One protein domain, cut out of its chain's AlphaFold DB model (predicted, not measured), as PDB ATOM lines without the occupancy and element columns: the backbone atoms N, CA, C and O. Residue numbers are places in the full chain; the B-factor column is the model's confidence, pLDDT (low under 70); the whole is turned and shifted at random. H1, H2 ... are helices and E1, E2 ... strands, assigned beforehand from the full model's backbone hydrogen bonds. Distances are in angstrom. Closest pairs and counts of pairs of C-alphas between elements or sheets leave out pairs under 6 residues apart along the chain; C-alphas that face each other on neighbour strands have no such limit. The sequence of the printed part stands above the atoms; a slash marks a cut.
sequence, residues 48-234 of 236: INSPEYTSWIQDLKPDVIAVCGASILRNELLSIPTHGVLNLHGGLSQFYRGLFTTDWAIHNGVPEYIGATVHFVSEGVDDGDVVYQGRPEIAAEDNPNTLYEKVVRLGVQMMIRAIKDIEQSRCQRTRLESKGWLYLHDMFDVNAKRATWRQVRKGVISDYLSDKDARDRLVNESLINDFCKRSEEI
ATOM      1  N   ILE A  48     219.550 212.348 145.080       93.00
ATOM      2  CA  ILE A  48     219.274 211.634 146.339       93.00
ATOM      3  C   ILE A  48     218.202 210.540 146.207       93.00
ATOM      4  O   ILE A  48     218.241 209.562 146.937       93.00
ATOM      5  N   ASN A  49     217.284 210.676 145.246       93.94
ATOM      6  CA  ASN A  49     216.214 209.711 144.986       93.94
ATOM      7  C   ASN A  49     216.617 208.551 144.057       93.94
ATOM      8  O   ASN A  49     215.761 207.745 143.691       93.94
ATOM      9  N   SER A  50     217.860 208.509 143.575       95.31
ATOM     10  CA  SER A  50     218.331 207.438 142.696       95.31
ATOM     11  C   SER A  50     218.500 206.131 143.481       95.31
ATOM     12  O   SER A  50     218.929 206.187 144.635       95.31
ATOM     13  N   PRO A  51     218.262 204.957 142.858       95.44
ATOM     14  CA  PRO A  51     218.301 203.665 143.549       95.44
ATOM     15  C   PRO A  51     219.581 203.399 144.350       95.44
ATOM     16  O   PRO A  51     219.513 202.803 145.418       95.44
ATOM     17  N   GLU A  52     220.738 203.863 143.865       95.12
ATOM     18  CA  GLU A  52     222.031 203.758 144.559       95.12
ATOM     19  C   GLU A  52     222.002 204.396 145.955       95.12
ATOM     20  O   GLU A  52     222.363 203.749 146.937       95.12
ATOM     21  N   TYR A  53     221.540 205.646 146.063       95.38
ATOM     22  CA  TYR A  53     221.511 206.362 147.339       95.38
ATOM     23  C   TYR A  53     220.377 205.874 148.229       95.38
ATOM     24  O   TYR A  53     220.572 205.735 149.433       95.38
ATOM     25  N   THR A  54     219.216 205.563 147.647       95.38
ATOM     26  CA  THR A  54     218.099 204.989 148.401       95.38
ATOM     27  C   THR A  54     218.482 203.650 149.030       95.38
ATOM     28  O   THR A  54     218.235 203.455 150.217       95.38
ATOM     29  N   SER A  55     219.161 202.771 148.282       96.38
ATOM     30  CA  SER A  55     219.650 201.483 148.801       96.38
ATOM     31  C   SER A  55     220.689 201.685 149.903       96.38
ATOM     32  O   SER A  55     220.590 201.067 150.956       96.38
ATOM     33  N   TRP A  56     221.635 202.612 149.708       96.44
ATOM     34  CA  TRP A  56     222.631 202.940 150.731       96.44
ATOM     35  C   TRP A  56     221.980 203.436 152.032       96.44
ATOM     36  O   TRP A  56     222.315 202.954 153.109       96.44
ATOM     37  N   ILE A  57     220.994 204.338 151.950       96.44
ATOM     38  CA  ILE A  57     220.250 204.830 153.125       96.44
ATOM     39  C   ILE A  57     219.440 203.703 153.778       96.44
ATOM     40  O   ILE A  57     219.362 203.630 155.004       96.44
ATOM     41  N   GLN A  58     218.847 202.812 152.982       96.62
ATOM     42  CA  GLN A  58     218.083 201.674 153.485       96.62
ATOM     43  C   GLN A  58     218.963 200.695 154.275       96.62
ATOM     44  O   GLN A  58     218.552 200.227 155.340       96.62
ATOM     45  N   ASP A  59     220.181 200.425 153.799       96.69
ATOM     46  CA  ASP A  59     221.134 199.522 154.452       96.69
ATOM     47  C   ASP A  59     221.602 200.043 155.821       96.69
ATOM     48  O   ASP A  59     221.873 199.243 156.723       96.69
ATOM     49  N   LEU A  60     221.617 201.369 156.015       96.06
ATOM     50  CA  LEU A  60     221.922 202.004 157.303       96.06
ATOM     51  C   LEU A  60     220.830 201.796 158.361       96.06
ATOM     52  O   LEU A  60     221.111 201.951 159.548       96.06
ATOM     53  N   LYS A  61     219.599 201.450 157.953       96.44
ATOM     54  CA  LYS A  61     218.432 201.248 158.834       96.44
ATOM     55  C   LYS A  61     218.231 202.393 159.846       96.44
ATOM     56  O   LYS A  61     218.200 202.137 161.050       96.44
ATOM     57  N   PRO A  62     218.121 203.654 159.390       97.00
ATOM     58  CA  PRO A  62     218.032 204.790 160.295       97.00
ATOM     59  C   PRO A  62     216.752 204.752 161.140       97.00
ATOM     60  O   PRO A  62     215.666 204.459 160.644       97.00
ATOM     61  N   ASP A  63     216.850 205.148 162.407       97.25
ATOM     62  CA  ASP A  63     215.670 205.414 163.236       97.25
ATOM     63  C   ASP A  63     214.951 206.693 162.786       97.25
ATOM     64  O   ASP A  63     213.723 206.763 162.781       97.25
ATOM     65  N   VAL A  64     215.717 207.702 162.364       97.69
ATOM     66  CA  VAL A  64     215.238 209.004 161.892       97.69
ATOM     67  C   VAL A  64     216.157 209.524 160.788       97.69
ATOM     68  O   VAL A  64     217.371 209.329 160.839       97.69
ATOM     69  N   ILE A  65     215.594 210.220 159.802       97.44
ATOM     70  CA  ILE A  65     216.370 211.033 158.853       97.44
ATOM     71  C   ILE A  65     216.136 212.501 159.204       97.44
ATOM     72  O   ILE A  65     214.991 212.921 159.327       97.44
ATOM     73  N   ALA A  66     217.203 213.284 159.348       96.75
ATOM     74  CA  ALA A  66     217.124 214.725 159.572       96.75
ATOM     75  C   ALA A  66     217.584 215.482 158.320       96.75
ATOM     76  O   ALA A  66     218.684 215.258 157.817       96.75
ATOM     77  N   VAL A  67     216.739 216.383 157.827       94.56
ATOM     78  CA  VAL A  67     216.972 217.183 156.627       94.56
ATOM     79  C   VAL A  67     217.160 218.647 157.012       94.56
ATOM     80  O   VAL A  67     216.309 219.249 157.667       94.56
ATOM     81  N   CYS A  68     218.275 219.225 156.562       87.94
ATOM     82  CA  CYS A  68     218.608 220.643 156.699       87.94
ATOM     83  C   CYS A  68     218.919 221.211 155.307       87.94
ATOM     84  O   CYS A  68     220.076 221.447 154.968       87.94
ATOM     85  N   GLY A  69     217.877 221.368 154.485       81.00
ATOM     86  CA  GLY A  69     218.001 221.702 153.065       81.00
ATOM     87  C   GLY A  69     218.302 220.473 152.201       81.00
ATOM     88  O   GLY A  69     219.391 219.907 152.251       81.00
ATOM     89  N   ALA A  70     217.333 220.056 151.386       77.12
ATOM     90  CA  ALA A  70     217.501 218.972 150.421       77.12
ATOM     91  C   ALA A  70     216.603 219.165 149.194       77.12
ATOM     92  O   ALA A  70     215.660 219.958 149.194       77.12
ATOM     93  N   SER A  71     216.891 218.394 148.146       83.06
ATOM     94  CA  SER A  71     215.932 218.122 147.076       83.06
ATOM     95  C   SER A  71     214.662 217.459 147.618       83.06
ATOM     96  O   SER A  71     214.680 216.844 148.683       83.06
ATOM     97  N   ILE A  72     213.572 217.519 146.846       86.50
ATOM     98  CA  ILE A  72     212.332 216.800 147.171       86.50
ATOM     99  C   ILE A  72     212.644 215.307 147.331       86.50
ATOM    100  O   ILE A  72     213.174 214.682 146.407       86.50
ATOM    101  N   LEU A  73     212.306 214.750 148.495       90.88
ATOM    102  CA  LEU A  73     212.438 213.327 148.792       90.88
ATOM    103  C   LEU A  73     211.189 212.582 148.317       90.88
ATOM    104  O   LEU A  73     210.065 213.000 148.585       90.88
ATOM    105  N   ARG A  74     211.378 211.473 147.604       91.88
ATOM    106  CA  ARG A  74     210.287 210.598 147.160       91.88
ATOM    107  C   ARG A  74     209.846 209.661 148.281       91.88
ATOM    108  O   ARG A  74     210.619 209.356 149.184       91.88
ATOM    109  N   ASN A  75     208.629 209.132 148.151       91.69
ATOM    110  CA  ASN A  75     208.008 208.224 149.124       91.69
ATOM    111  C   ASN A  75     208.889 207.036 149.527       91.69
ATOM    112  O   ASN A  75     208.809 206.597 150.667       91.69
ATOM    113  N   GLU A  76     209.731 206.539 148.621       93.38
ATOM    114  CA  GLU A  76     210.675 205.459 148.916       93.38
ATOM    115  C   GLU A  76     211.681 205.840 150.009       93.38
ATOM    116  O   GLU A  76     211.934 205.035 150.888       93.38
ATOM    117  N   LEU A  77     212.202 207.073 150.013       93.62
ATOM    118  CA  LEU A  77     213.083 207.563 151.079       93.62
ATOM    119  C   LEU A  77     212.306 207.914 152.347       93.62
ATOM    120  O   LEU A  77     212.778 207.658 153.453       93.62
ATOM    121  N   LEU A  78     211.115 208.505 152.190       94.06
ATOM    122  CA  LEU A  78     210.283 208.929 153.319       94.06
ATOM    123  C   LEU A  78     209.836 207.752 154.196       94.06
ATOM    124  O   LEU A  78     209.571 207.950 155.380       94.06
ATOM    125  N   SER A  79     209.756 206.545 153.629       95.00
ATOM    126  CA  SER A  79     209.322 205.334 154.327       95.00
ATOM    127  C   SER A  79     210.447 204.537 154.991       95.00
ATOM    128  O   SER A  79     210.143 203.610 155.738       95.00
ATOM    129  N   ILE A  80     211.722 204.866 154.740       96.94
ATOM    130  CA  ILE A  80     212.866 204.138 155.313       96.94
ATOM    131  C   ILE A  80     212.955 204.288 156.839       96.94
ATOM    132  O   ILE A  80     213.053 203.262 157.515       96.94
ATOM    133  N   PRO A  81     212.981 205.510 157.411       97.69
ATOM    134  CA  PRO A  81     213.244 205.660 158.834       97.69
ATOM    135  C   PRO A  81     212.062 205.237 159.700       97.69
ATOM    136  O   PRO A  81     210.922 205.624 159.443       97.69
ATOM    137  N   THR A  82     212.352 204.543 160.800       96.81
ATOM    138  CA  THR A  82     211.338 204.025 161.736       96.81
ATOM    139  C   THR A  82     210.411 205.117 162.285       96.81
ATOM    140  O   THR A  82     209.206 204.904 162.428       96.81
ATOM    141  N   HIS A  83     210.955 206.299 162.578       96.88
ATOM    142  CA  HIS A  83     210.213 207.435 163.125       96.88
ATOM    143  C   HIS A  83     209.859 208.501 162.082       96.88
ATOM    144  O   HIS A  83     209.182 209.472 162.420       96.88
ATOM    145  N   GLY A  84     210.256 208.318 160.821       96.62
ATOM    146  CA  GLY A  84     210.025 209.277 159.745       96.62
ATOM    147  C   GLY A  84     211.185 210.250 159.515       96.62
ATOM    148  O   GLY A  84     212.285 210.114 160.058       96.62
ATOM    149  N   VAL A  85     210.929 211.233 158.655       97.81
ATOM    150  CA  VAL A  85     211.905 212.245 158.245       97.81
ATOM    151  C   VAL A  85     211.574 213.570 158.923       97.81
ATOM    152  O   VAL A  85     210.468 214.075 158.757       97.81
ATOM    153  N   LEU A  86     212.519 214.139 159.664       98.25
ATOM    154  CA  LEU A  86     212.443 215.491 160.209       98.25
ATOM    155  C   LEU A  86     213.030 216.496 159.220       98.25
ATOM    156  O   LEU A  86     214.073 216.243 158.622       98.25
ATOM    157  N   ASN A  87     212.407 217.662 159.103       97.88
ATOM    158  CA  ASN A  87     212.910 218.792 158.333       97.88
ATOM    159  C   ASN A  87     213.050 220.033 159.218       97.88
ATOM    160  O   ASN A  87     212.179 220.317 160.043       97.88
ATOM    161  N   LEU A  88     214.145 220.768 159.026       97.88
ATOM    162  CA  LEU A  88     214.325 222.124 159.535       97.88
ATOM    163  C   LEU A  88     213.859 223.102 158.456       97.88
ATOM    164  O   LEU A  88     214.540 223.311 157.451       97.88
ATOM    165  N   HIS A  89     212.722 223.744 158.702       97.44
ATOM    166  CA  HIS A  89     212.193 224.816 157.871       97.44
ATOM    167  C   HIS A  89     212.481 226.188 158.494       97.44
ATOM    168  O   HIS A  89     212.238 226.409 159.680       97.44
ATOM    169  N   GLY A  90     212.977 227.134 157.691       96.25
ATOM    170  CA  GLY A  90     213.355 228.488 158.125       96.25
ATOM    171  C   GLY A  90     212.186 229.470 158.270       96.25
ATOM    172  O   GLY A  90     212.393 230.684 158.222       96.25
ATOM    173  N   GLY A  91     210.951 228.975 158.346       96.94
ATOM    174  CA  GLY A  91     209.749 229.776 158.553       96.94
ATOM    175  C   GLY A  91     208.828 229.165 159.604       96.94
ATOM    176  O   GLY A  91     208.941 227.992 159.963       96.94
ATOM    177  N   LEU A  92     207.878 229.965 160.081       98.19
ATOM    178  CA  LEU A  92     206.734 229.485 160.854       98.19
ATOM    179  C   LEU A  92     205.668 228.982 159.875       98.19
ATOM    180  O   LEU A  92     205.049 229.797 159.191       98.19
ATOM    181  N   SER A  93     205.459 227.667 159.769       97.88
ATOM    182  CA  SER A  93     204.643 227.054 158.699       97.88
ATOM    183  C   SER A  93     203.186 227.535 158.620       97.88
ATOM    184  O   SER A  93     202.561 227.456 157.557       97.88
ATOM    185  N   GLN A  94     202.636 228.073 159.709       97.50
ATOM    186  CA  GLN A  94     201.316 228.704 159.743       97.50
ATOM    187  C   GLN A  94     201.268 230.075 159.050       97.50
ATOM    188  O   GLN A  94     200.198 230.506 158.633       97.50
ATOM    189  N   PHE A  95     202.419 230.725 158.857       97.94
ATOM    190  CA  PHE A  95     202.549 232.022 158.184       97.94
ATOM    191  C   PHE A  95     203.299 231.914 156.851       97.94
ATOM    192  O   PHE A  95     202.820 232.416 155.834       97.94
ATOM    193  N   TYR A  96     204.426 231.198 156.831       97.88
ATOM    194  CA  TYR A  96     205.334 231.098 155.692       97.88
ATOM    195  C   TYR A  96     205.890 229.681 155.515       97.88
ATOM    196  O   TYR A  96     206.556 229.143 156.398       97.88
ATOM    197  N   ARG A  97     205.683 229.114 154.327       97.44
ATOM    198  CA  ARG A  97     206.201 227.819 153.860       97.44
ATOM    199  C   ARG A  97     207.048 228.003 152.603       97.44
ATOM    200  O   ARG A  97     206.864 228.975 151.866       97.44
ATOM    201  N   GLY A  98     207.923 227.047 152.326       94.75
ATOM    202  CA  GLY A  98     208.805 227.043 151.172       94.75
ATOM    203  C   GLY A  98     210.102 227.811 151.418       94.75
ATOM    204  O   GLY A  98     210.745 227.679 152.452       94.75
ATOM    205  N   LEU A  99     210.532 228.601 150.440       94.50
ATOM    206  CA  LEU A  99     211.881 229.165 150.395       94.50
ATOM    207  C   LEU A  99     211.902 230.659 150.743       94.50
ATOM    208  O   LEU A  99     210.909 231.365 150.576       94.50
ATOM    209  N   PHE A 100     213.069 231.150 151.174       95.12
ATOM    210  CA  PHE A 100     213.337 232.575 151.444       95.12
ATOM    211  C   PHE A 100     212.383 233.216 152.461       95.12
ATOM    212  O   PHE A 100     212.111 234.410 152.404       95.12
ATOM    213  N   THR A 101     211.852 232.434 153.398       97.38
ATOM    214  CA  THR A 101     210.824 232.872 154.354       97.38
ATOM    215  C   THR A 101     211.277 234.038 155.232       97.38
ATOM    216  O   THR A 101     210.496 234.960 155.458       97.38
ATOM    217  N   THR A 102     212.548 234.067 155.650       97.38
ATOM    218  CA  THR A 102     213.134 235.214 156.361       97.38
ATOM    219  C   THR A 102     213.117 236.481 155.501       97.38
ATOM    220  O   THR A 102     212.657 237.530 155.951       97.38
ATOM    221  N   ASP A 103     213.557 236.393 154.241       97.50
ATOM    222  CA  ASP A 103     213.518 237.525 153.312       97.50
ATOM    223  C   ASP A 103     212.081 237.974 153.012       97.50
ATOM    224  O   ASP A 103     211.837 239.176 152.919       97.50
ATOM    225  N   TRP A 104     211.130 237.046 152.871       98.44
ATOM    226  CA  TRP A 104     209.725 237.360 152.604       98.44
ATOM    227  C   TRP A 104     209.034 238.060 153.771       98.44
ATOM    228  O   TRP A 104     208.232 238.967 153.544       98.44
ATOM    229  N   ALA A 105     209.353 237.691 155.010       98.31
ATOM    230  CA  ALA A 105     208.841 238.380 156.189       98.31
ATOM    231  C   ALA A 105     209.311 239.847 156.221       98.31
ATOM    232  O   ALA A 105     208.497 240.761 156.368       98.31
ATOM    233  N   ILE A 106     210.602 240.092 155.960       98.50
ATOM    234  CA  ILE A 106     211.146 241.454 155.826       98.50
ATOM    235  C   ILE A 106     210.532 242.186 154.625       98.50
ATOM    236  O   ILE A 106     210.129 243.344 154.743       98.50
ATOM    237  N   HIS A 107     210.419 241.518 153.475       98.44
ATOM    238  CA  HIS A 107     209.810 242.058 152.257       98.44
ATOM    239  C   HIS A 107     208.377 242.556 152.500       98.44
ATOM    240  O   HIS A 107     208.005 243.647 152.053       98.44
ATOM    241  N   ASN A 108     207.590 241.772 153.236       98.25
ATOM    242  CA  ASN A 108     206.180 242.037 153.500       98.25
ATOM    243  C   ASN A 108     205.946 242.975 154.693       98.25
ATOM    244  O   ASN A 108     204.798 243.303 154.976       98.25
ATOM    245  N   GLY A 109     206.998 243.438 155.375       98.00
ATOM    246  CA  GLY A 109     206.845 244.345 156.511       98.00
ATOM    247  C   GLY A 109     206.427 243.664 157.813       98.00
ATOM    248  O   GLY A 109     205.966 244.351 158.720       98.00
ATOM    249  N   VAL A 110     206.597 242.341 157.915       98.00
ATOM    250  CA  VAL A 110     206.169 241.526 159.065       98.00
ATOM    251  C   VAL A 110     207.326 240.740 159.711       98.00
ATOM    252  O   VAL A 110     207.311 239.505 159.702       98.00
ATOM    253  N   PRO A 111     208.366 241.404 160.263       98.31
ATOM    254  CA  PRO A 111     209.474 240.713 160.933       98.31
ATOM    255  C   PRO A 111     209.040 239.782 162.076       98.31
ATOM    256  O   PRO A 111     209.745 238.824 162.386       98.31
ATOM    257  N   GLU A 112     207.872 240.008 162.677       97.88
ATOM    258  CA  GLU A 112     207.294 239.144 163.704       97.88
ATOM    259  C   GLU A 112     207.027 237.710 163.218       97.88
ATOM    260  O   GLU A 112     207.026 236.782 164.019       97.88
ATOM    261  N   TYR A 113     206.865 237.487 161.909       98.19
ATOM    262  CA  TYR A 113     206.645 236.150 161.339       98.19
ATOM    263  C   TYR A 113     207.950 235.382 161.064       98.19
ATOM    264  O   TYR A 113     207.912 234.247 160.581       98.19
ATOM    265  N   ILE A 114     209.111 235.970 161.377       98.50
ATOM    266  CA  ILE A 114     210.407 235.288 161.303       98.50
ATOM    267  C   ILE A 114     210.508 234.271 162.441       98.50
ATOM    268  O   ILE A 114     210.357 234.601 163.619       98.50
ATOM    269  N   GLY A 115     210.820 233.033 162.076       98.19
ATOM    270  CA  GLY A 115     211.023 231.922 162.995       98.19
ATOM    271  C   GLY A 115     211.416 230.661 162.239       98.19
ATOM    272  O   GLY A 115     211.560 230.690 161.020       98.19
ATOM    273  N   ALA A 116     211.584 229.563 162.960       98.38
ATOM    274  CA  ALA A 116     211.869 228.251 162.394       98.38
ATOM    275  C   ALA A 116     210.834 227.227 162.867       98.38
ATOM    276  O   ALA A 116     210.280 227.342 163.962       98.38
ATOM    277  N   THR A 117     210.615 226.205 162.042       98.56
ATOM    278  CA  THR A 117     209.760 225.054 162.334       98.56
ATOM    279  C   THR A 117     210.569 223.777 162.132       98.56
ATOM    280  O   THR A 117     211.113 223.554 161.053       98.56
ATOM    281  N   VAL A 118     210.620 222.914 163.147       98.56
ATOM    282  CA  VAL A 118     211.030 221.514 162.982       98.56
ATOM    283  C   VAL A 118     209.770 220.670 162.907       98.56
ATOM    284  O   VAL A 118     208.959 220.679 163.833       98.56
ATOM    285  N   HIS A 119     209.591 219.958 161.800       98.19
ATOM    286  CA  HIS A 119     208.392 219.167 161.531       98.19
ATOM    287  C   HIS A 119     208.742 217.849 160.841       98.19
ATOM    288  O   HIS A 119     209.815 217.705 160.257       98.19
ATOM    289  N   PHE A 120     207.819 216.891 160.882       97.88
ATOM    290  CA  PHE A 120     207.908 215.701 160.045       97.88
ATOM    291  C   PHE A 120     207.574 216.050 158.594       97.88
ATOM    292  O   PHE A 120     206.668 216.843 158.330       97.88
ATOM    293  N   VAL A 121     208.298 215.468 157.644       96.38
ATOM    294  CA  VAL A 121     208.015 215.627 156.214       96.38
ATOM    295  C   VAL A 121     206.715 214.902 155.866       96.38
ATOM    296  O   VAL A 121     206.494 213.757 156.254       96.38
ATOM    297  N   SER A 122     205.859 215.595 155.127       92.50
ATOM    298  CA  SER A 122     204.590 215.133 154.558       92.50
ATOM    299  C   SER A 122     204.683 215.138 153.023       92.50
ATOM    300  O   SER A 122     205.712 215.487 152.452       92.50
ATOM    301  N   GLU A 123     203.598 214.779 152.330       88.56
ATOM    302  CA  GLU A 123     203.518 214.919 150.864       88.56
ATOM    303  C   GLU A 123     203.525 216.389 150.395       88.56
ATOM    304  O   GLU A 123     203.823 216.673 149.235       88.56
ATOM    305  N   GLY A 124     203.164 217.327 151.276       90.75
ATOM    306  CA  GLY A 124     203.152 218.758 150.994       90.75
ATOM    307  C   GLY A 124     204.468 219.458 151.343       90.75
ATOM    308  O   GLY A 124     205.406 218.871 151.873       90.75
ATOM    309  N   VAL A 125     204.540 220.757 151.037       92.69
ATOM    310  CA  VAL A 125     205.720 221.588 151.334       92.69
ATOM    311  C   VAL A 125     205.559 222.234 152.703       92.69
ATOM    312  O   VAL A 125     204.628 223.023 152.896       92.69
ATOM    313  N   ASP A 126     206.462 221.896 153.623       95.19
ATOM    314  CA  ASP A 126     206.562 222.428 154.988       95.19
ATOM    315  C   ASP A 126     205.229 222.444 155.757       95.19
ATOM    316  O   ASP A 126     204.912 223.409 156.456       95.19
ATOM    317  N   ASP A 127     204.409 221.400 155.580       95.75
ATOM    318  CA  ASP A 127     203.041 221.330 156.116       95.75
ATOM    319  C   ASP A 127     202.722 220.078 156.944       95.75
ATOM    320  O   ASP A 127     201.552 219.829 157.250       95.75
ATOM    321  N   GLY A 128     203.745 219.299 157.289       96.62
ATOM    322  CA  GLY A 128     203.596 218.122 158.136       96.62
ATOM    323  C   GLY A 128     203.477 218.460 159.622       96.62
ATOM    324  O   GLY A 128     203.478 219.625 160.025       96.62
ATOM    325  N   ASP A 129     203.365 217.416 160.444       98.12
ATOM    326  CA  ASP A 129     203.182 217.574 161.886       98.12
ATOM    327  C   ASP A 129     204.402 218.243 162.525       98.12
ATOM    328  O   ASP A 129     205.543 217.797 162.379       98.12
ATOM    329  N   VAL A 130     204.141 219.309 163.269       98.56
ATOM    330  CA  VAL A 130     205.145 220.171 163.876       98.56
ATOM    331  C   VAL A 130     205.615 219.582 165.200       98.56
ATOM    332  O   VAL A 130     204.809 219.242 166.066       98.56
ATOM    333  N   VAL A 131     206.933 219.486 165.361       98.44
ATOM    334  CA  VAL A 131     207.587 219.063 166.604       98.44
ATOM    335  C   VAL A 131     207.891 220.278 167.468       98.44
ATOM    336  O   VAL A 131     207.476 220.310 168.620       98.44
ATOM    337  N   TYR A 132     208.557 221.286 166.898       98.50
ATOM    338  CA  TYR A 132     208.940 222.518 167.585       98.50
ATOM    339  C   TYR A 132     208.811 223.729 166.665       98.50
ATOM    340  O   TYR A 132     209.125 223.647 165.473       98.50
ATOM    341  N   GLN A 133     208.424 224.861 167.244       98.44
ATOM    342  CA  GLN A 133     208.587 226.176 166.633       98.44
ATOM    343  C   GLN A 133     209.303 227.115 167.584       98.44
ATOM    344  O   GLN A 133     209.190 227.005 168.804       98.44
ATOM    345  N   GLY A 134     210.015 228.074 167.009       97.75
ATOM    346  CA  GLY A 134     210.684 229.105 167.776       97.75
ATOM    347  C   GLY A 134     210.984 230.319 166.921       97.75
ATOM    348  O   GLY A 134     210.942 230.272 165.687       97.75
ATOM    349  N   ARG A 135     211.312 231.416 167.597       97.50
ATOM    350  CA  ARG A 135     211.670 232.681 166.963       97.50
ATOM    351  C   ARG A 135     213.037 233.148 167.452       97.50
ATOM    352  O   ARG A 135     213.325 232.991 168.638       97.50
ATOM    353  N   PRO A 136     213.889 233.683 166.562       96.69
ATOM    354  CA  PRO A 136     215.155 234.264 166.977       96.69
ATOM    355  C   PRO A 136     214.936 235.628 167.638       96.69
ATOM    356  O   PRO A 136     213.952 236.316 167.360       96.69
ATOM    357  N   GLU A 137     215.909 236.058 168.437       96.00
ATOM    358  CA  GLU A 137     215.986 237.450 168.874       96.00
ATOM    359  C   GLU A 137     216.345 238.351 167.685       96.00
ATOM    360  O   GLU A 137     217.358 238.138 167.004       96.00
ATOM    361  N   ILE A 138     215.520 239.366 167.448       97.75
ATOM    362  CA  ILE A 138     215.693 240.343 166.368       97.75
ATOM    363  C   ILE A 138     216.240 241.631 166.985       97.75
ATOM    364  O   ILE A 138     215.599 242.212 167.855       97.75
ATOM    365  N   ALA A 139     217.401 242.076 166.517       97.31
ATOM    366  CA  ALA A 139     218.085 243.292 166.945       97.31
ATOM    367  C   ALA A 139     217.963 244.402 165.888       97.31
ATOM    368  O   ALA A 139     217.631 244.140 164.734       97.31
ATOM    369  N   ALA A 140     218.221 245.656 166.261       96.62
ATOM    370  CA  ALA A 140     218.008 246.804 165.371       96.62
ATOM    371  C   ALA A 140     218.971 246.824 164.170       96.62
ATOM    372  O   ALA A 140     218.626 247.319 163.098       96.62
ATOM    373  N   GLU A 141     220.168 246.283 164.366       94.75
ATOM    374  CA  GLU A 141     221.255 246.157 163.399       94.75
ATOM    375  C   GLU A 141     221.138 244.925 162.493       94.75
ATOM    376  O   GLU A 141     221.950 244.754 161.581       94.75
ATOM    377  N   ASP A 142     220.147 244.063 162.734       96.44
ATOM    378  CA  ASP A 142     219.951 242.878 161.918       96.44
ATOM    379  C   ASP A 142     219.608 243.223 160.465       96.44
ATOM    380  O   ASP A 142     219.039 244.261 160.124       96.44
ATOM    381  N   ASN A 143     219.918 242.282 159.583       95.56
ATOM    382  CA  ASN A 143     219.524 242.298 158.185       95.56
ATOM    383  C   ASN A 143     219.018 240.895 157.782       95.56
ATOM    384  O   ASN A 143     219.091 239.961 158.583       95.56
ATOM    385  N   PRO A 144     218.489 240.699 156.560       95.12
ATOM    386  CA  PRO A 144     217.942 239.403 156.155       95.12
ATOM    387  C   PRO A 144     218.923 238.233 156.311       95.12
ATOM    388  O   PRO A 144     218.503 237.130 156.649       95.12
ATOM    389  N   ASN A 145     220.222 238.470 156.108       93.44
ATOM    390  CA  ASN A 145     221.241 237.429 156.182       93.44
ATOM    391  C   ASN A 145     221.583 237.084 157.643       93.44
ATOM    392  O   ASN A 145     221.601 235.903 157.984       93.44
ATOM    393  N   THR A 146     221.768 238.075 158.526       94.81
ATOM    394  CA  THR A 146     222.014 237.810 159.962       94.81
ATOM    395  C   THR A 146     220.797 237.166 160.629       94.81
ATOM    396  O   THR A 146     220.935 236.258 161.447       94.81
ATOM    397  N   LEU A 147     219.584 237.558 160.229       97.12
ATOM    398  CA  LEU A 147     218.350 236.927 160.698       97.12
ATOM    399  C   LEU A 147     218.248 235.480 160.233       97.12
ATOM    400  O   LEU A 147     217.899 234.614 161.031       97.12
ATOM    401  N   TYR A 148     218.578 235.203 158.972       95.44
ATOM    402  CA  TYR A 148     218.591 233.837 158.461       95.44
ATOM    403  C   TYR A 148     219.593 232.963 159.226       95.44
ATOM    404  O   TYR A 148     219.267 231.835 159.595       95.44
ATOM    405  N   GLU A 149     220.771 233.498 159.560       93.62
ATOM    406  CA  GLU A 149     221.741 232.813 160.417       93.62
ATOM    407  C   GLU A 149     221.131 232.411 161.764       93.62
ATOM    408  O   GLU A 149     221.184 231.243 162.159       93.62
ATOM    409  N   LYS A 150     220.504 233.370 162.456       95.88
ATOM    410  CA  LYS A 150     219.859 233.145 163.756       95.88
ATOM    411  C   LYS A 150     218.735 232.113 163.661       95.88
ATOM    412  O   LYS A 150     218.632 231.246 164.529       95.88
ATOM    413  N   VAL A 151     217.928 232.167 162.598       97.31
ATOM    414  CA  VAL A 151     216.865 231.189 162.307       97.31
ATOM    415  C   VAL A 151     217.446 229.784 162.157       97.31
ATOM    416  O   VAL A 151     216.945 228.849 162.779       97.31
ATOM    417  N   VAL A 152     218.516 229.621 161.375       95.06
ATOM    418  CA  VAL A 152     219.156 228.314 161.169       95.06
ATOM    419  C   VAL A 152     219.767 227.794 162.469       95.06
ATOM    420  O   VAL A 152     219.549 226.634 162.813       95.06
ATOM    421  N   ARG A 153     220.467 228.637 163.241       94.31
ATOM    422  CA  ARG A 153     221.034 228.245 164.545       94.31
ATOM    423  C   ARG A 153     219.956 227.759 165.514       94.31
ATOM    424  O   ARG A 153     220.117 226.704 166.125       94.31
ATOM    425  N   LEU A 154     218.843 228.486 165.610       96.81
ATOM    426  CA  LEU A 154     217.685 228.079 166.405       96.81
ATOM    427  C   LEU A 154     217.093 226.754 165.901       96.81
ATOM    428  O   LEU A 154     216.851 225.839 166.685       96.81
ATOM    429  N   GLY A 155     216.913 226.620 164.586       97.06
ATOM    430  CA  GLY A 155     216.433 225.397 163.947       97.06
ATOM    431  C   GLY A 155     217.295 224.173 164.256       97.06
ATOM    432  O   GLY A 155     216.764 223.107 164.558       97.06
ATOM    433  N   VAL A 156     218.623 224.323 164.253       95.25
ATOM    434  CA  VAL A 156     219.559 223.242 164.595       95.25
ATOM    435  C   VAL A 156     219.402 222.825 166.059       95.25
ATOM    436  O   VAL A 156     219.356 221.630 166.348       95.25
ATOM    437  N   GLN A 157     219.255 223.778 166.985       96.25
ATOM    438  CA  GLN A 157     218.996 223.465 168.397       96.25
ATOM    439  C   GLN A 157     217.682 222.689 168.573       96.25
ATOM    440  O   GLN A 157     217.649 221.682 169.286       96.25
ATOM    441  N   MET A 158     216.624 223.109 167.872       97.81
ATOM    442  CA  MET A 158     215.337 222.406 167.855       97.81
ATOM    443  C   MET A 158     215.457 220.997 167.271       97.81
ATOM    444  O   MET A 158     214.900 220.057 167.834       97.81
ATOM    445  N   MET A 159     216.212 220.823 166.182       97.75
ATOM    446  CA  MET A 159     216.432 219.526 165.535       97.75
ATOM    447  C   MET A 159     217.164 218.555 166.469       97.75
ATOM    448  O   MET A 159     216.717 217.426 166.666       97.75
ATOM    449  N   ILE A 160     218.246 219.009 167.113       96.88
ATOM    450  CA  ILE A 160     218.979 218.216 168.112       96.88
ATOM    451  C   ILE A 160     218.036 217.787 169.237       96.88
ATOM    452  O   ILE A 160     218.082 216.641 169.690       96.88
ATOM    453  N   ARG A 161     217.171 218.698 169.697       97.00
ATOM    454  CA  ARG A 161     216.219 218.374 170.753       97.00
ATOM    455  C   ARG A 161     215.157 217.374 170.295       97.00
ATOM    456  O   ARG A 161     214.896 216.427 171.028       97.00
ATOM    457  N   ALA A 162     214.599 217.547 169.100       97.81
ATOM    458  CA  ALA A 162     213.629 216.626 168.516       97.81
ATOM    459  C   ALA A 162     214.189 215.199 168.427       97.81
ATOM    460  O   ALA A 162     213.532 214.260 168.868       97.81
ATOM    461  N   ILE A 163     215.431 215.039 167.955       97.81
ATOM    462  CA  ILE A 163     216.101 213.732 167.874       97.81
ATOM    463  C   ILE A 163     216.247 213.099 169.269       97.81
ATOM    464  O   ILE A 163     215.887 211.938 169.450       97.81
ATOM    465  N   LYS A 164     216.690 213.864 170.279       97.25
ATOM    466  CA  LYS A 164     216.773 213.381 171.674       97.25
ATOM    467  C   LYS A 164     215.410 212.988 172.243       97.25
ATOM    468  O   LYS A 164     215.304 212.040 173.017       97.25
ATOM    469  N   ASP A 165     214.359 213.721 171.897       96.94
ATOM    470  CA  ASP A 165     213.010 213.410 172.363       96.94
ATOM    471  C   ASP A 165     212.441 212.162 171.679       96.94
ATOM    472  O   ASP A 165     211.691 211.421 172.316       96.94
ATOM    473  N   ILE A 166     212.810 211.897 170.421       97.38
ATOM    474  CA  ILE A 166     212.501 210.638 169.727       97.38
ATOM    475  C   ILE A 166     213.221 209.475 170.415       97.38
ATOM    476  O   ILE A 166     212.559 208.518 170.808       97.38
ATOM    477  N   GLU A 167     214.534 209.592 170.644       96.62
ATOM    478  CA  GLU A 167     215.346 208.584 171.351       96.62
ATOM    479  C   GLU A 167     214.744 208.229 172.721       96.62
ATOM    480  O   GLU A 167     214.670 207.067 173.114       96.62
ATOM    481  N   GLN A 168     214.238 209.234 173.437       97.06
ATOM    482  CA  GLN A 168     213.643 209.080 174.764       97.06
ATOM    483  C   GLN A 168     212.136 208.773 174.735       97.06
ATOM    484  O   GLN A 168     211.489 208.814 175.780       97.06
ATOM    485  N   SER A 169     211.561 208.481 173.562       96.44
ATOM    486  CA  SER A 169     210.136 208.155 173.388       96.44
ATOM    487  C   SER A 169     209.167 209.208 173.954       96.44
ATOM    488  O   SER A 169     208.080 208.885 174.429       96.44
ATOM    489  N   ARG A 170     209.555 210.488 173.903       95.69
ATOM    490  CA  ARG A 170     208.774 211.632 174.410       95.69
ATOM    491  C   ARG A 170     208.541 212.736 173.379       95.69
ATOM    492  O   ARG A 170     208.023 213.795 173.728       95.69
ATOM    493  N   CYS A 171     208.925 212.506 172.125       96.19
ATOM    494  CA  CYS A 171     208.660 213.430 171.029       96.19
ATOM    495  C   CYS A 171     207.152 213.664 170.894       96.19
ATOM    496  O   CYS A 171     206.378 212.733 170.674       96.19
ATOM    497  N   GLN A 172     206.746 214.926 170.996       95.06
ATOM    498  CA  GLN A 172     205.384 215.355 170.707       95.06
ATOM    499  C   GLN A 172     205.345 215.932 169.300       95.06
ATOM    500  O   GLN A 172     206.249 216.657 168.895       95.06
ATOM    501  N   ARG A 173     204.289 215.603 168.560       95.62
ATOM    502  CA  ARG A 173     204.002 216.202 167.262       95.62
ATOM    503  C   ARG A 173     202.573 216.708 167.254       95.62
ATOM    504  O   ARG A 173     201.680 216.051 167.790       95.62
ATOM    505  N   THR A 174     202.377 217.864 166.654       97.94
ATOM    506  CA  THR A 174     201.094 218.550 166.613       97.94
ATOM    507  C   THR A 174     200.778 218.877 165.170       97.94
ATOM    508  O   THR A 174     201.609 219.428 164.448       97.94
ATOM    509  N   ARG A 175     199.570 218.518 164.740       97.38
ATOM    510  CA  ARG A 175     199.116 218.776 163.380       97.38
ATOM    511  C   ARG A 175     199.120 220.276 163.094       97.38
ATOM    512  O   ARG A 175     198.643 221.071 163.901       97.38
ATOM    513  N   LEU A 176     199.622 220.654 161.922       96.00
ATOM    514  CA  LEU A 176     199.500 222.019 161.429       96.00
ATOM    515  C   LEU A 176     198.059 222.270 160.952       96.00
ATOM    516  O   LEU A 176     197.651 221.785 159.896       96.00
ATOM    517  N   GLU A 177     197.288 223.028 161.732       93.19
ATOM    518  CA  GLU A 177     195.870 223.303 161.435       93.19
ATOM    519  C   GLU A 177     195.680 224.363 160.340       93.19
ATOM    520  O   GLU A 177     194.751 224.287 159.534       93.19
ATOM    521  N   SER A 178     196.583 225.343 160.263       94.00
ATOM    522  CA  SER A 178     196.547 226.415 159.266       94.00
ATOM    523  C   SER A 178     197.845 226.462 158.477       94.00
ATOM    524  O   SER A 178     198.926 226.482 159.059       94.00
ATOM    525  N   LYS A 179     197.738 226.529 157.149       95.69
ATOM    526  CA  LYS A 179     198.888 226.602 156.248       95.69
ATOM    527  C   LYS A 179     199.109 228.041 155.799       95.69
ATOM    528  O   LYS A 179     198.213 228.647 155.215       95.69
ATOM    529  N   GLY A 180     200.319 228.538 156.020       95.56
ATOM    530  CA  GLY A 180     200.739 229.856 155.567       95.56
ATOM    531  C   GLY A 180     200.972 229.940 154.061       95.56
ATOM    532  O   GLY A 180     200.822 228.956 153.315       95.56
ATOM    533  N   TRP A 181     201.393 231.127 153.625       97.38
ATOM    534  CA  TRP A 181     201.775 231.392 152.242       97.38
ATOM    535  C   TRP A 181     202.917 230.481 151.808       97.38
ATOM    536  O   TRP A 181     203.889 230.295 152.536       97.38
ATOM    537  N   LEU A 182     202.792 229.921 150.608       97.06
ATOM    538  CA  LEU A 182     203.800 229.057 150.011       97.06
ATOM    539  C   LEU A 182     204.631 229.855 149.008       97.06
ATOM    540  O   LEU A 182     204.098 230.300 147.992       97.06
ATOM    541  N   TYR A 183     205.927 229.981 149.277       94.81
ATOM    542  CA  TYR A 183     206.877 230.651 148.399       94.81
ATOM    543  C   TYR A 183     207.820 229.643 147.752       94.81
ATOM    544  O   TYR A 183     208.555 228.927 148.427       94.81
ATOM    545  N   LEU A 184     207.798 229.576 146.426       92.62
ATOM    546  CA  LEU A 184     208.620 228.649 145.650       92.62
ATOM    547  C   LEU A 184     209.841 229.358 145.062       92.62
ATOM    548  O   LEU A 184     209.893 230.585 145.005       92.62
ATOM    549  N   HIS A 185     210.811 228.572 144.599       87.00
ATOM    550  CA  HIS A 185     212.105 229.057 144.110       87.00
ATOM    551  C   HIS A 185     211.979 230.213 143.104       87.00
ATOM    552  O   HIS A 185     212.601 231.261 143.273       87.00
ATOM    553  N   ASP A 186     211.110 230.063 142.104       88.06
ATOM    554  CA  ASP A 186     210.985 231.030 141.007       88.06
ATOM    555  C   ASP A 186     210.264 232.327 141.408       88.06
ATOM    556  O   ASP A 186     210.243 233.286 140.641       88.06
ATOM    557  N   MET A 187     209.698 232.384 142.619       92.56
ATOM    558  CA  MET A 187     209.038 233.582 143.144       92.56
ATOM    559  C   MET A 187     210.032 234.592 143.724       92.56
ATOM    560  O   MET A 187     209.680 235.761 143.877       92.56
ATOM    561  N   PHE A 188     211.251 234.166 144.069       92.25
ATOM    562  CA  PHE A 188     212.248 235.035 144.687       92.25
ATOM    563  C   PHE A 188     213.357 235.396 143.695       92.25
ATOM    564  O   PHE A 188     214.338 234.674 143.493       92.25
ATOM    565  N   ASP A 189     213.178 236.540 143.039       91.00
ATOM    566  CA  ASP A 189     214.116 237.084 142.066       91.00
ATOM    567  C   ASP A 189     214.934 238.268 142.618       91.00
ATOM    568  O   ASP A 189     214.862 238.647 143.790       91.00
ATOM    569  N   VAL A 190     215.751 238.875 141.754       90.00
ATOM    570  CA  VAL A 190     216.562 240.048 142.117       90.00
ATOM    571  C   VAL A 190     215.682 241.244 142.500       90.00
ATOM    572  O   VAL A 190     216.103 242.071 143.311       90.00
ATOM    573  N   ASN A 191     214.464 241.351 141.960       93.69
ATOM    574  CA  ASN A 191     213.539 242.421 142.319       93.69
ATOM    575  C   ASN A 191     212.953 242.200 143.712       93.69
ATOM    576  O   ASN A 191     212.912 243.159 144.483       93.69
ATOM    577  N   ALA A 192     212.586 240.962 144.053       95.44
ATOM    578  CA  ALA A 192     212.171 240.577 145.396       95.44
ATOM    579  C   ALA A 192     213.288 240.880 146.405       95.44
ATOM    580  O   ALA A 192     213.069 241.660 147.329       95.44
ATOM    581  N   LYS A 193     214.527 240.421 146.158       94.31
ATOM    582  CA  LYS A 193     215.677 240.745 147.028       94.31
ATOM    583  C   LYS A 193     215.885 242.261 147.143       94.31
ATOM    584  O   LYS A 193     216.025 242.789 148.245       94.31
ATOM    585  N   ARG A 194     215.831 243.008 146.033       95.00
ATOM    586  CA  ARG A 194     215.936 244.480 146.049       95.00
ATOM    587  C   ARG A 194     214.841 245.130 146.895       95.00
ATOM    588  O   ARG A 194     215.116 246.110 147.593       95.00
ATOM    589  N   ALA A 195     213.611 244.629 146.807       97.31
ATOM    590  CA  ALA A 195     212.478 245.109 147.584       97.31
ATOM    591  C   ALA A 195     212.652 244.795 149.078       97.31
ATOM    592  O   ALA A 195     212.463 245.701 149.889       97.31
ATOM    593  N   THR A 196     213.146 243.606 149.437       97.38
ATOM    594  CA  THR A 196     213.531 243.256 150.814       97.38
ATOM    595  C   THR A 196     214.521 244.272 151.385       97.38
ATOM    596  O   THR A 196     214.256 244.904 152.405       97.38
ATOM    597  N   TRP A 197     215.618 244.553 150.679       96.12
ATOM    598  CA  TRP A 197     216.612 245.537 151.135       96.12
ATOM    599  C   TRP A 197     216.108 246.983 151.109       96.12
ATOM    600  O   TRP A 197     216.630 247.854 151.807       96.12
ATOM    601  N   ARG A 198     215.079 247.287 150.310       97.31
ATOM    602  CA  ARG A 198     214.375 248.570 150.400       97.31
ATOM    603  C   ARG A 198     213.587 248.674 151.706       97.31
ATOM    604  O   ARG A 198     213.590 249.759 152.274       97.31
ATOM    605  N   GLN A 199     212.965 247.596 152.186       98.31
ATOM    606  CA  GLN A 199     212.275 247.590 153.483       98.31
ATOM    607  C   GLN A 199     213.250 247.774 154.645       98.31
ATOM    608  O   GLN A 199     212.995 248.592 155.524       98.31
ATOM    609  N   VAL A 200     214.416 247.118 154.596       96.81
ATOM    610  CA  VAL A 200     215.494 247.336 155.579       96.81
ATOM    611  C   VAL A 200     215.866 248.820 155.650       96.81
ATOM    612  O   VAL A 200     215.811 249.420 156.716       96.81
ATOM    613  N   ARG A 201     216.130 249.460 154.501       96.69
ATOM    614  CA  ARG A 201     216.443 250.904 154.436       96.69
ATOM    615  C   ARG A 201     215.307 251.820 154.894       96.69
ATOM    616  O   ARG A 201     215.574 252.953 155.275       96.69
ATOM    617  N   LYS A 202     214.056 251.362 154.828       97.81
ATOM    618  CA  LYS A 202     212.896 252.086 155.367       97.81
ATOM    619  C   LYS A 202     212.761 251.949 156.887       97.81
ATOM    620  O   LYS A 202     211.886 252.593 157.451       97.81
ATOM    621  N   GLY A 203     213.599 251.138 157.532       97.94
ATOM    622  CA  GLY A 203     213.559 250.922 158.973       97.94
ATOM    623  C   GLY A 203     212.520 249.895 159.410       97.94
ATOM    624  O   GLY A 203     212.053 249.983 160.534       97.94
ATOM    625  N   VAL A 204     212.157 248.918 158.564       98.50
ATOM    626  CA  VAL A 204     211.148 247.886 158.899       98.50
ATOM    627  C   VAL A 204     211.446 247.134 160.203       98.50
ATOM    628  O   VAL A 204     210.531 246.779 160.936       98.50
ATOM    629  N   ILE A 205     212.727 246.912 160.511       98.31
ATOM    630  CA  ILE A 205     213.143 246.251 161.752       98.31
ATOM    631  C   ILE A 205     212.942 247.197 162.935       98.31
ATOM    632  O   ILE A 205     212.324 246.809 163.916       98.31
ATOM    633  N   SER A 206     213.392 248.450 162.833       98.06
ATOM    634  CA  SER A 206     213.172 249.462 163.873       98.06
ATOM    635  C   SER A 206     211.684 249.735 164.126       98.06
ATOM    636  O   SER A 206     211.287 249.896 165.274       98.06
ATOM    637  N   ASP A 207     210.866 249.747 163.072       98.12
ATOM    638  CA  ASP A 207     209.407 249.854 163.144       98.12
ATOM    639  C   ASP A 207     208.803 248.685 163.934       98.12
ATOM    640  O   ASP A 207     208.091 248.905 164.912       98.12
ATOM    641  N   TYR A 208     209.173 247.448 163.595       98.12
ATOM    642  CA  TYR A 208     208.784 246.269 164.369       98.12
ATOM    643  C   TYR A 208     209.223 246.353 165.831       98.12
ATOM    644  O   TYR A 208     208.413 246.101 166.718       98.12
ATOM    645  N   LEU A 209     210.465 246.765 166.094       98.25
ATOM    646  CA  LEU A 209     210.984 246.876 167.456       98.25
ATOM    647  C   LEU A 209     210.255 247.936 168.291       98.25
ATOM    648  O   LEU A 209     210.184 247.791 169.509       98.25
ATOM    649  N   SER A 210     209.687 248.967 167.659       98.00
ATOM    650  CA  SER A 210     208.950 250.025 168.360       98.00
ATOM    651  C   SER A 210     207.630 249.560 168.989       98.00
ATOM    652  O   SER A 210     207.164 250.193 169.934       98.00
ATOM    653  N   ASP A 211     207.066 248.446 168.507       96.19
ATOM    654  CA  ASP A 211     205.831 247.831 169.019       96.19
ATOM    655  C   ASP A 211     205.965 246.298 169.136       96.19
ATOM    656  O   ASP A 211     205.034 245.527 168.875       96.19
ATOM    657  N   LYS A 212     207.172 245.834 169.493       96.31
ATOM    658  CA  LYS A 212     207.545 244.411 169.491       96.31
ATOM    659  C   LYS A 212     206.586 243.555 170.310       96.31
ATOM    660  O   LYS A 212     206.098 242.551 169.806       96.31
ATOM    661  N   ASP A 213     206.279 243.961 171.539       95.56
ATOM    662  CA  ASP A 213     205.460 243.164 172.458       95.56
ATOM    663  C   ASP A 213     204.037 242.931 171.934       95.56
ATOM    664  O   ASP A 213     203.469 241.851 172.123       95.56
ATOM    665  N   ALA A 214     203.439 243.926 171.272       95.69
ATOM    666  CA  ALA A 214     202.099 243.794 170.710       95.69
ATOM    667  C   ALA A 214     202.101 242.891 169.472       95.69
ATOM    668  O   ALA A 214     201.261 241.993 169.368       95.69
ATOM    669  N   ARG A 215     203.068 243.089 168.567       95.69
ATOM    670  CA  ARG A 215     203.223 242.284 167.344       95.69
ATOM    671  C   ARG A 215     203.560 240.827 167.667       95.69
ATOM    672  O   ARG A 215     202.979 239.908 167.093       95.69
ATOM    673  N   ASP A 216     204.429 240.613 168.649       96.50
ATOM    674  CA  ASP A 216     204.859 239.287 169.083       96.50
ATOM    675  C   ASP A 216     203.762 238.493 169.769       96.50
ATOM    676  O   ASP A 216     203.713 237.277 169.602       96.50
ATOM    677  N   ARG A 217     202.879 239.149 170.529       94.62
ATOM    678  CA  ARG A 217     201.810 238.469 171.272       94.62
ATOM    679  C   ARG A 217     200.974 237.564 170.370       94.62
ATOM    680  O   ARG A 217     200.791 236.393 170.689       94.62
ATOM    681  N   LEU A 218     200.545 238.087 169.222       87.44
ATOM    682  CA  LEU A 218     199.719 237.354 168.258       87.44
ATOM    683  C   LEU A 218     200.434 236.115 167.710       87.44
ATOM    684  O   LEU A 218     199.824 235.064 167.524       87.44
ATOM    685  N   VAL A 219     201.737 236.232 167.464       95.12
ATOM    686  CA  VAL A 219     202.547 235.135 166.929       95.12
ATOM    687  C   VAL A 219     202.817 234.099 168.015       95.12
ATOM    688  O   VAL A 219     202.596 232.911 167.794       95.12
ATOM    689  N   ASN A 220     203.239 234.542 169.199       94.12
ATOM    690  CA  ASN A 220     203.650 233.685 170.309       94.12
ATOM    691  C   ASN A 220     202.490 232.851 170.872       94.12
ATOM    692  O   ASN A 220     202.712 231.733 171.332       94.12
ATOM    693  N   GLU A 221     201.257 233.359 170.817       93.00
ATOM    694  CA  GLU A 221     200.046 232.603 171.172       93.00
ATOM    695  C   GLU A 221     199.710 231.501 170.150       93.00
ATOM    696  O   GLU A 221     199.017 230.543 170.483       93.00
ATOM    697  N   SER A 222     200.231 231.608 168.922       94.38
ATOM    698  CA  SER A 222     200.021 230.637 167.840       94.38
ATOM    699  C   SER A 222     201.159 229.623 167.670       94.38
ATOM    700  O   SER A 222     201.046 228.729 166.829       94.38
ATOM    701  N   LEU A 223     202.269 229.768 168.410       96.12
ATOM    702  CA  LEU A 223     203.422 228.878 168.277       96.12
ATOM    703  C   LEU A 223     203.073 227.466 168.746       96.12
ATOM    704  O   LEU A 223     202.608 227.244 169.864       96.12
ATOM    705  N   ILE A 224     203.356 226.497 167.885       96.12
ATOM    706  CA  ILE A 224     203.159 225.086 168.179       96.12
ATOM    707  C   ILE A 224     204.405 224.559 168.886       96.12
ATOM    708  O   ILE A 224     205.501 224.625 168.331       96.12
ATOM    709  N   ASN A 225     204.223 224.003 170.091       95.06
ATOM    710  CA  ASN A 225     205.309 223.485 170.929       95.06
ATOM    711  C   ASN A 225     206.459 224.501 171.034       95.06
ATOM    712  O   ASN A 225     207.569 224.233 170.589       95.06
ATOM    713  N   ASP A 226     206.171 225.685 171.580       95.00
ATOM    714  CA  ASP A 226     207.132 226.790 171.698       95.00
ATOM    715  C   ASP A 226     208.443 226.332 172.367       95.00
ATOM    716  O   ASP A 226     208.497 226.026 173.564       95.00
ATOM    717  N   PHE A 227     209.503 226.258 171.559       94.31
ATOM    718  CA  PHE A 227     210.806 225.756 171.970       94.31
ATOM    719  C   PHE A 227     211.480 226.672 172.989       94.31
ATOM    720  O   PHE A 227     212.170 226.187 173.887       94.31
ATOM    721  N   CYS A 228     211.259 227.984 172.877       83.56
ATOM    722  CA  CYS A 228     211.877 228.969 173.755       83.56
ATOM    723  C   CYS A 228     211.305 228.889 175.175       83.56
ATOM    724  O   CYS A 228     212.051 229.058 176.130       83.56
ATOM    725  N   LYS A 229     210.017 228.557 175.332       81.81
ATOM    726  CA  LYS A 229     209.405 228.345 176.659       81.81
ATOM    727  C   LYS A 229     209.776 226.995 177.273       81.81
ATOM    728  O   LYS A 229     210.003 226.891 178.473       81.81
ATOM    729  N   ARG A 230     209.863 225.941 176.455       67.75
ATOM    730  CA  ARG A 230     210.142 224.573 176.930       67.75
ATOM    731  C   ARG A 230     211.603 224.312 177.295       67.75
ATOM    732  O   ARG A 230     211.889 223.336 177.986       67.75
ATOM    733  N   SER A 231     212.538 225.124 176.804       59.97
ATOM    734  CA  SER A 231     213.954 225.009 177.168       59.97
ATOM    735  C   SER A 231     214.218 225.457 178.612       59.97
ATOM    736  O   SER A 231     215.098 224.894 179.262       59.97
ATOM    737  N   GLU A 232     213.415 226.390 179.134       53.28
ATOM    738  CA  GLU A 232     213.496 226.882 180.515       53.28
ATOM    739  C   GLU A 232     212.959 225.861 181.533       53.28
ATOM    740  O   GLU A 232     213.560 225.675 182.588       53.28
ATOM    741  N   GLU A 233     211.900 225.119 181.192       49.25
ATOM    742  CA  GLU A 233     211.238 224.142 182.082       49.25
ATOM    743  C   GLU A 233     212.081 222.890 182.414       49.25
ATOM    744  O   GLU A 233     211.676 222.077 183.239       49.25
ATOM    745  N   ILE A 234     213.229 222.687 181.759       45.09
ATOM    746  CA  ILE A 234     214.029 221.444 181.851       45.09
ATOM    747  C   ILE A 234     215.421 221.694 182.460       45.09
ATOM    748  O   ILE A 234     216.184 220.759 182.695       45.09
TER     749      ILE A 234
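This is residues 48 to 234 of the 236 residues of a protein of Marinobacter sp. NP-4(2019) (UniProt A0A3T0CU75). A small sheet of E1, E2, E4 and E5 has one long helix, H4, packed along one face. H1 and H2 lie toward one end of the strands, and H3, H5, H6 and H7 toward the other, with the short strand pair E3 and E6 near H3 and H8 beside E5. The printed part has 187 residues with eight named helices and six named strands, along the chain H1 E1 H2 E2 E3 H3 E4 E5 H4 E6 H5 H6 H7 H8. The class is mixed, helices and strands; the larger sheet, in the order E1 E2 E4 E5, is mixed too, while E3 and E6 are parallel. The whole is compact, with a radius of gyration of the C-alphas of 17.2 A, and spans 53 by 41 by 27 A.

E1, residues 65 to 67, is parallel to E2, residues 85 to 89, with N 86 and O 65 2.8 A apart, within hydrogen-bond range. E1, H2 (residues 75 to 78) and E2 form a strand-helix-strand unit, two parallel neighbour strands with a helix between, and its crossover is right-handed. E2 is antiparallel to E4, residues 116 to 120, with N 87 and O 119 at 2.8 A. E4 and E5, residues 130 to 134, are a hairpin, with N 118 and O 132 at 2.9 A. H4, residues 144 to 167, is on this sheet at a height of 6.6 A, making two layers, helix on one face of a sheet; it runs along the strands, at 25 degrees to E4 on the local plane, and its closest C-alphas to E4 are Gly 155 and Ala 116, 5.6 A. H8, residues 227 to 232, is on the same face, over none of the strands; its closest C-alphas to E5 are Phe 227 and Gly 134, 5.4 A. H2 only grazes the sheet, and only just touches H1, residues 51 to 59, with 3 pairs of C-alphas within 8 A, the closest Thr 54 and Leu 77, 6.2 A. H3, residues 101 to 107, touches residues 144 to 148 of H4, the closest C-alphas being Asp 103 and Pro 144, 5.6 A. H3 touches H5, residues 190 to 201, at a steep tilt of 64 degrees, the closest C-alphas being His 107 and Thr 196, 4.2 A. H5 and H6, residues 204 to 210, meet only through their link. H6 is close to but not clearly touching H7, residues 212 to 220, about perpendicular at 78 degrees, the closest C-alphas being Tyr 208 and Arg 215, 7.5 A. E3, residues 96 to 98, is parallel to E6, residues 181 to 183, with N 97 and O 181 at 2.8 A. In H1, H3, H4, H5 and H6 every O i to N i+4 pair is within hydrogen-bond range, against 3 of 5 in H7 and 1 of 2 in H8; H2 is too short for such a pair.

H1 begins at C-alpha 51 (218.301, 203.665, 143.549). H4 measures 34.5 A, from C-alpha 144 (217.942, 239.403, 156.155) to C-alpha 167 (215.346, 208.584, 171.351). H5 measures 16.4 A, E4 13.4 A and E2 12.6 A. H8 ends at C-alpha 232 (213.496, 226.882, 180.515).

The two C-alphas farthest apart are those of Asp 59 and Ser 210, 53.8 A. The printed part has no cut, and its one long link, residues 168 to 180, joins H4 to E6. The mean pLDDT of the printed part is 94.5, and residues 230 to 234 are under 70.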